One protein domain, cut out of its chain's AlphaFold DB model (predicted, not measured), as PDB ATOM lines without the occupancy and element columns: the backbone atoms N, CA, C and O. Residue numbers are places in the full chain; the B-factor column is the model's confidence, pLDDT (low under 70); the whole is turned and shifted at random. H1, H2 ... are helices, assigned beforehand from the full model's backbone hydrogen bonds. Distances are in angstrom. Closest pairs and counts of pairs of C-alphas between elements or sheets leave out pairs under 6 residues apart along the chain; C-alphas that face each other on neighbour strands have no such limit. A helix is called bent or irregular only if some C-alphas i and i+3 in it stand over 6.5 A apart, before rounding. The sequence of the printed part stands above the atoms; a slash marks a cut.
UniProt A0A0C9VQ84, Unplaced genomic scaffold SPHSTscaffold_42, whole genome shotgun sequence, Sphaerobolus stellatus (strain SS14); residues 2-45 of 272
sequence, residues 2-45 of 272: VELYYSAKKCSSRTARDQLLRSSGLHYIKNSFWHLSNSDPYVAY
ATOM      1  N   VAL A   2       1.766  33.555  38.410       87.75
ATOM      2  CA  VAL A   2       0.856  32.395  38.570       87.75
ATOM      3  C   VAL A   2      -0.526  32.635  37.940       87.75
ATOM      4  O   VAL A   2      -1.009  31.820  37.158       87.75
ATOM      5  N   GLU A   3      -1.145  33.787  38.203       89.31
ATOM      6  CA  GLU A   3      -2.459  34.144  37.639       89.31
ATOM      7  C   GLU A   3      -2.456  34.242  36.106       89.31
ATOM      8  O   GLU A   3      -3.408  33.826  35.440       89.31
ATOM      9  N   LEU A   4      -1.358  34.742  35.530       89.88
ATOM     10  CA  LEU A   4      -1.189  34.852  34.082       89.88
ATOM     11  C   LEU A   4      -1.104  33.463  33.429       89.88
ATOM     12  O   LEU A   4      -1.717  33.237  32.387       89.88
ATOM     13  N   TYR A   5      -0.437  32.501  34.077       91.81
ATOM     14  CA  TYR A   5      -0.432  31.102  33.637       91.81
ATOM     15  C   TYR A   5      -1.838  30.488  33.644       91.81
ATOM     16  O   TYR A   5      -2.241  29.846  32.671       91.81
ATOM     17  N   TYR A   6      -2.617  30.705  34.708       92.50
ATOM     18  CA  TYR A   6      -3.991  30.197  34.773       92.50
ATOM     19  C   TYR A   6      -4.928  30.891  33.779       92.50
ATOM     20  O   TYR A   6      -5.846  30.254  33.264       92.50
ATOM     21  N   SER A   7      -4.672  32.156  33.455       92.44
ATOM     22  CA  SER A   7      -5.350  32.853  32.362       92.44
ATOM     23  C   SER A   7      -4.996  32.236  31.005       92.44
ATOM     24  O   SER A   7      -5.897  31.921  30.232       92.44
ATOM     25  N   ALA A   8      -3.717  31.931  30.757       92.06
ATOM     26  CA  ALA A   8      -3.282  31.234  29.546       92.06
ATOM     27  C   ALA A   8      -3.884  29.826  29.429       92.06
ATOM     28  O   ALA A   8      -4.287  29.415  28.345       92.06
ATOM     29  N   LYS A   9      -4.047  29.093  30.537       92.69
ATOM     30  CA  LYS A   9      -4.704  27.773  30.533       92.69
ATOM     31  C   LYS A   9      -6.117  27.807  29.929       92.69
ATOM     32  O   LYS A   9      -6.546  26.807  29.359       92.69
ATOM     33  N   LYS A  10      -6.821  28.943  30.021       93.81
ATOM     34  CA  LYS A  10      -8.167  29.132  29.453       93.81
ATOM     35  C   LYS A  10      -8.159  29.353  27.935       93.81
ATOM     36  O   LYS A  10      -9.205  29.224  27.307       93.81
ATOM     37  N   CYS A  11      -7.015  29.667  27.324       92.81
ATOM     38  CA  CYS A  11      -6.916  29.834  25.876       92.81
ATOM     39  C   CYS A  11      -7.031  28.484  25.148       92.81
ATOM     40  O   CYS A  11      -6.416  27.480  25.534       92.81
ATOM     41  N   SER A  12      -7.780  28.484  24.046       89.81
ATOM     42  CA  SER A  12      -8.121  27.288  23.268       89.81
ATOM     43  C   SER A  12      -6.974  26.759  22.401       89.81
ATOM     44  O   SER A  12      -6.883  25.552  22.199       89.81
ATOM     45  N   SER A  13      -6.067  27.620  21.929       92.69
ATOM     46  CA  SER A  13      -4.947  27.232  21.061       92.69
ATOM     47  C   SER A  13      -3.585  27.480  21.707       92.69
ATOM     48  O   SER A  13      -3.412  28.401  22.506       92.69
ATOM     49  N   ARG A  14      -2.588  26.673  21.325       90.00
ATOM     50  CA  ARG A  14      -1.191  26.851  21.751       90.00
ATOM     51  C   ARG A  14      -0.658  28.237  21.380       90.00
ATOM     52  O   ARG A  14      -0.080  28.905  22.226       90.00
ATOM     53  N   THR A  15      -0.924  28.694  20.159       92.00
ATOM     54  CA  THR A  15      -0.493  30.012  19.671       92.00
ATOM     55  C   THR A  15      -1.034  31.151  20.531       92.00
ATOM     56  O   THR A  15      -0.286  32.067  20.862       92.00
ATOM     57  N   ALA A  16      -2.303  31.077  20.947       90.81
ATOM     58  CA  ALA A  16      -2.907  32.088  21.813       90.81
ATOM     59  C   ALA A  16      -2.280  32.092  23.219       90.81
ATOM     60  O   ALA A  16      -2.051  33.160  23.785       90.81
ATOM     61  N   ARG A  17      -1.947  30.910  23.763       92.44
ATOM     62  CA  ARG A  17      -1.216  30.793  25.040       92.44
ATOM     63  C   ARG A  17       0.163  31.427  24.949       92.44
ATOM     64  O   ARG A  17       0.512  32.244  25.795       92.44
ATOM     65  N   ASP A  18       0.916  31.070  23.914       88.69
ATOM     66  CA  ASP A  18       2.274  31.569  23.713       88.69
ATOM     67  C   ASP A  18       2.264  33.090  23.491       88.69
ATOM     68  O   ASP A  18       3.075  33.791  24.087       88.69
ATOM     69  N   GLN A  19       1.310  33.635  22.727       90.25
ATOM     70  CA  GLN A  19       1.150  35.087  22.564       90.25
ATOM     71  C   GLN A  19       0.858  35.807  23.884       90.25
ATOM     72  O   GLN A  19       1.469  36.843  24.145       90.25
ATOM     73  N   LEU A  20      -0.035  35.264  24.719       91.81
ATOM     74  CA  LEU A  20      -0.377  35.866  26.010       91.81
ATOM     75  C   LEU A  20       0.816  35.877  26.977       91.81
ATOM     76  O   LEU A  20       1.014  36.843  27.707       91.81
ATOM     77  N   LEU A  21       1.610  34.804  26.985       89.50
ATOM     78  CA  LEU A  21       2.722  34.633  27.923       89.50
ATOM     79  C   LEU A  21       4.011  35.333  27.472       89.50
ATOM     80  O   LEU A  21       4.832  35.719  28.310       89.50
ATOM     81  N   ARG A  22       4.178  35.548  26.162       84.50
ATOM     82  CA  ARG A  22       5.398  36.108  25.563       84.50
ATOM     83  C   ARG A  22       5.745  37.501  26.072       84.50
ATOM     84  O   ARG A  22       6.922  37.782  26.268       84.50
ATOM     85  N   SER A  23       4.750  38.358  26.305       78.38
ATOM     86  CA  SER A  23       4.974  39.722  26.813       78.38
ATOM     87  C   SER A  23       5.616  39.739  28.202       78.38
ATOM     88  O   SER A  23       6.310  40.690  28.543       78.38
ATOM     89  N   SER A  24       5.411  38.676  28.983       80.94
ATOM     90  CA  SER A  24       5.974  38.504  30.325       80.94
ATOM     91  C   SER A  24       7.174  37.550  30.347       80.94
ATOM     92  O   SER A  24       7.598  37.135  31.420       80.94
ATOM     93  N   GLY A  25       7.693  37.147  29.179       78.75
ATOM     94  CA  GLY A  25       8.812  36.203  29.080       78.75
ATOM     95  C   GLY A  25       8.508  34.805  29.633       78.75
ATOM     96  O   GLY A  25       9.426  34.089  30.024       78.75
ATOM     97  N   LEU A  26       7.231  34.415  29.706       84.25
ATOM     98  CA  LEU A  26       6.811  33.119  30.232       84.25
ATOM     99  C   LEU A  26       6.574  32.094  29.119       84.25
ATOM    100  O   LEU A  26       6.176  32.423  28.003       84.25
ATOM    101  N   HIS A  27       6.726  30.820  29.477       86.69
ATOM    102  CA  HIS A  27       6.283  29.679  28.680       86.69
ATOM    103  C   HIS A  27       5.105  28.980  29.363       86.69
ATOM    104  O   HIS A  27       4.951  29.067  30.584       86.69
ATOM    105  N   TYR A  28       4.274  28.260  28.598       91.00
ATOM    106  CA  TYR A  28       3.153  27.482  29.144       91.00
ATOM    107  C   TYR A  28       3.638  26.184  29.813       91.00
ATOM    108  O   TYR A  28       3.314  25.071  29.403       91.00
ATOM    109  N   ILE A  29       4.444  26.341  30.856       88.81
ATOM    110  CA  ILE A  29       5.000  25.273  31.680       88.81
ATOM    111  C   ILE A  29       4.621  25.598  33.120       88.81
ATOM    112  O   ILE A  29       4.837  26.714  33.593       88.81
ATOM    113  N   LYS A  30       4.009  24.633  33.811       88.69
ATOM    114  CA  LYS A  30       3.681  24.800  35.224       88.69
ATOM    115  C   LYS A  30       4.981  24.743  36.021       88.69
ATOM    116  O   LYS A  30       5.668  23.728  35.976       88.69
ATOM    117  N   ASN A  31       5.311  25.812  36.733       87.81
ATOM    118  CA  ASN A  31       6.520  25.836  37.544       87.81
ATOM    119  C   ASN A  31       6.325  24.955  38.795       87.81
ATOM    120  O   ASN A  31       5.364  25.144  39.542       87.81
ATOM    121  N   SER A  32       7.234  24.003  39.022       89.31
ATOM    122  CA  SER A  32       7.187  23.077  40.162       89.31
ATOM    123  C   SER A  32       7.263  23.789  41.514       89.31
ATOM    124  O   SER A  32       6.648  23.334  42.476       89.31
ATOM    125  N   PHE A  33       7.948  24.935  41.583       87.88
ATOM    126  CA  PHE A  33       8.102  25.704  42.815       87.88
ATOM    127  C   PHE A  33       6.792  26.344  43.280       87.88
ATOM    128  O   PHE A  33       6.631  26.550  44.470       87.88
ATOM    129  N   TRP A  34       5.792  26.550  42.413       89.25
ATOM    130  CA  TRP A  34       4.494  27.115  42.828       89.25
ATOM    131  C   TRP A  34       3.739  26.282  43.871       89.25
ATOM    132  O   TRP A  34       2.774  26.761  44.459       89.25
ATOM    133  N   HIS A  35       4.142  25.029  44.078       88.62
ATOM    134  CA  HIS A  35       3.598  24.164  45.117       88.62
ATOM    135  C   HIS A  35       4.181  24.435  46.509       88.62
ATOM    136  O   HIS A  35       3.575  24.044  47.505       88.62
ATOM    137  N   LEU A  36       5.340  25.091  46.592       87.94
ATOM    138  CA  LEU A  36       5.985  25.419  47.855       87.94
ATOM    139  C   LEU A  36       5.400  26.723  48.403       87.94
ATOM    140  O   LEU A  36       5.411  27.762  47.738       87.94
ATOM    141  N   SER A  37       4.899  26.662  49.637       87.19
ATOM    142  CA  SER A  37       4.366  27.834  50.338       87.19
ATOM    143  C   SER A  37       5.439  28.909  50.500       87.19
ATOM    144  O   SER A  37       6.594  28.593  50.771       87.19
ATOM    145  N   ASN A  38       5.049  30.179  50.356       84.25
ATOM    146  CA  ASN A  38       5.940  31.344  50.456       84.25
ATOM    147  C   ASN A  38       7.134  31.321  49.484       84.25
ATOM    148  O   ASN A  38       8.140  31.981  49.733       84.25
ATOM    149  N   SER A  39       7.031  30.580  48.379       84.44
ATOM    150  CA  SER A  39       8.038  30.597  47.324       84.44
ATOM    151  C   SER A  39       7.540  31.406  46.126       84.44
ATOM    152  O   SER A  39       6.441  31.193  45.611       84.44
ATOM    153  N   ASP A  40       8.365  32.346  45.675       85.19
ATOM    154  CA  ASP A  40       8.180  33.012  44.392       85.19
ATOM    155  C   ASP A  40       9.498  32.919  43.609       85.19
ATOM    156  O   ASP A  40      10.430  33.685  43.877       85.19
ATOM    157  N   PRO A  41       9.611  31.982  42.648       83.25
ATOM    158  CA  PRO A  41      10.843  31.792  41.890       83.25
ATOM    159  C   PRO A  41      11.201  33.011  41.027       83.25
ATOM    160  O   PRO A  41      12.356  33.168  40.643       83.25
ATOM    161  N   TYR A  42      10.236  33.883  40.724       81.50
ATOM    162  CA  TYR A  42      10.461  35.075  39.911       81.50
ATOM    163  C   TYR A  42      11.033  36.222  40.739       81.50
ATOM    164  O   TYR A  42      11.873  36.965  40.247       81.50
ATOM    165  N   VAL A  43      10.624  36.333  42.005       78.81
ATOM    166  CA  VAL A  43      11.244  37.265  42.958       78.81
ATOM    167  C   VAL A  43      12.607  36.743  43.414       78.81
ATOM    168  O   VAL A  43      13.528  37.534  43.603       78.81
ATOM    169  N   ALA A  44      12.760  35.423  43.551       78.62
ATOM    170  CA  ALA A  44      14.015  34.792  43.956       78.62
ATOM    171  C   ALA A  44      15.130  34.911  42.903       78.62
ATOM    172  O   ALA A  44      16.302  34.884  43.269       78.62
ATOM    173  N   TYR A  45      14.790  35.063  41.617       78.00
ATOM    174  CA  TYR A  45      15.775  35.238  40.549       78.00
ATOM    175  C   TYR A  45      16.644  36.467  40.804       78.00
ATOM    176  O   TYR A  45      16.127  37.575  40.815       78.00
TER     177      TYR A  45
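AT A GLANCE: This is residues 2 to 45 of the 272 residues of an uncharacterized protein of Sphaerobolus stellatus (strain SS14) (UniProt A0A0C9VQ84). A helical hairpin, H2 folded back beside H1, fills one end of an elongated shape, and the two very short helices H3 and H4 lie in the loop-rich chain toward the other end. The stretch of residues 23 to 31 leads from the hairpin to H3. The printed part has 44 residues with four named helices, in the order H1, H2, H3, H4, and no named strand; the class is all helix. It is only just compact, close to loose, with a radius of gyration of the C-alphas of 11.1 A, and spans 31 by 17 by 13 A.

IN THESE COORDINATES: H2, the longest helix, is residues 14 to 22, 12.0 A from first to last C-alpha. H1 is residues 2 to 9, 10.8 A long, and begins at C-alpha 2 (0.856, 32.395, 38.570). H3 is residues 32 to 35, 6.2 A long; it is neither bent nor irregular, but only just. H4 is residues 41 to 44, 4.8 A long, and ends at C-alpha 44 (14.015, 34.792, 43.956).

HOW THE PARTS SIT: H2 and H1 touch and form a helical hairpin. Their closest C-alphas, those of Arg 17 and Ala 8, are 5.0 A apart. They run opposite ways at a shallow tilt of 23 degrees. H1 and H3 are close but not clearly touching; their closest C-alphas, those of Val 2 and Trp 34, are 7.7 A apart. H3 and H4 are also close but not clearly touching, with the closest C-alphas, those of Phe 33 and Pro 41, 6.7 A apart. H4 is apart from H1 and H2, and H2 is apart from H3. In H1 and H2 every O i to N i+4 pair is within hydrogen-bond range; H3 and H4 are too short for such a pair, and of their single O i to N i+3 pairs that of H3 is within range and that of H4 is not.

THE WHOLE: The C-alphas farthest apart, those of Ser 13 and Asn 38, are 31.6 A apart. The printed part has no cut. The links H1 to H2 and H3 to H4 are tight, and the link H2 to H3, nine residues, is short. The mean pLDDT of the printed part is 87.7, and no printed residue is under 70.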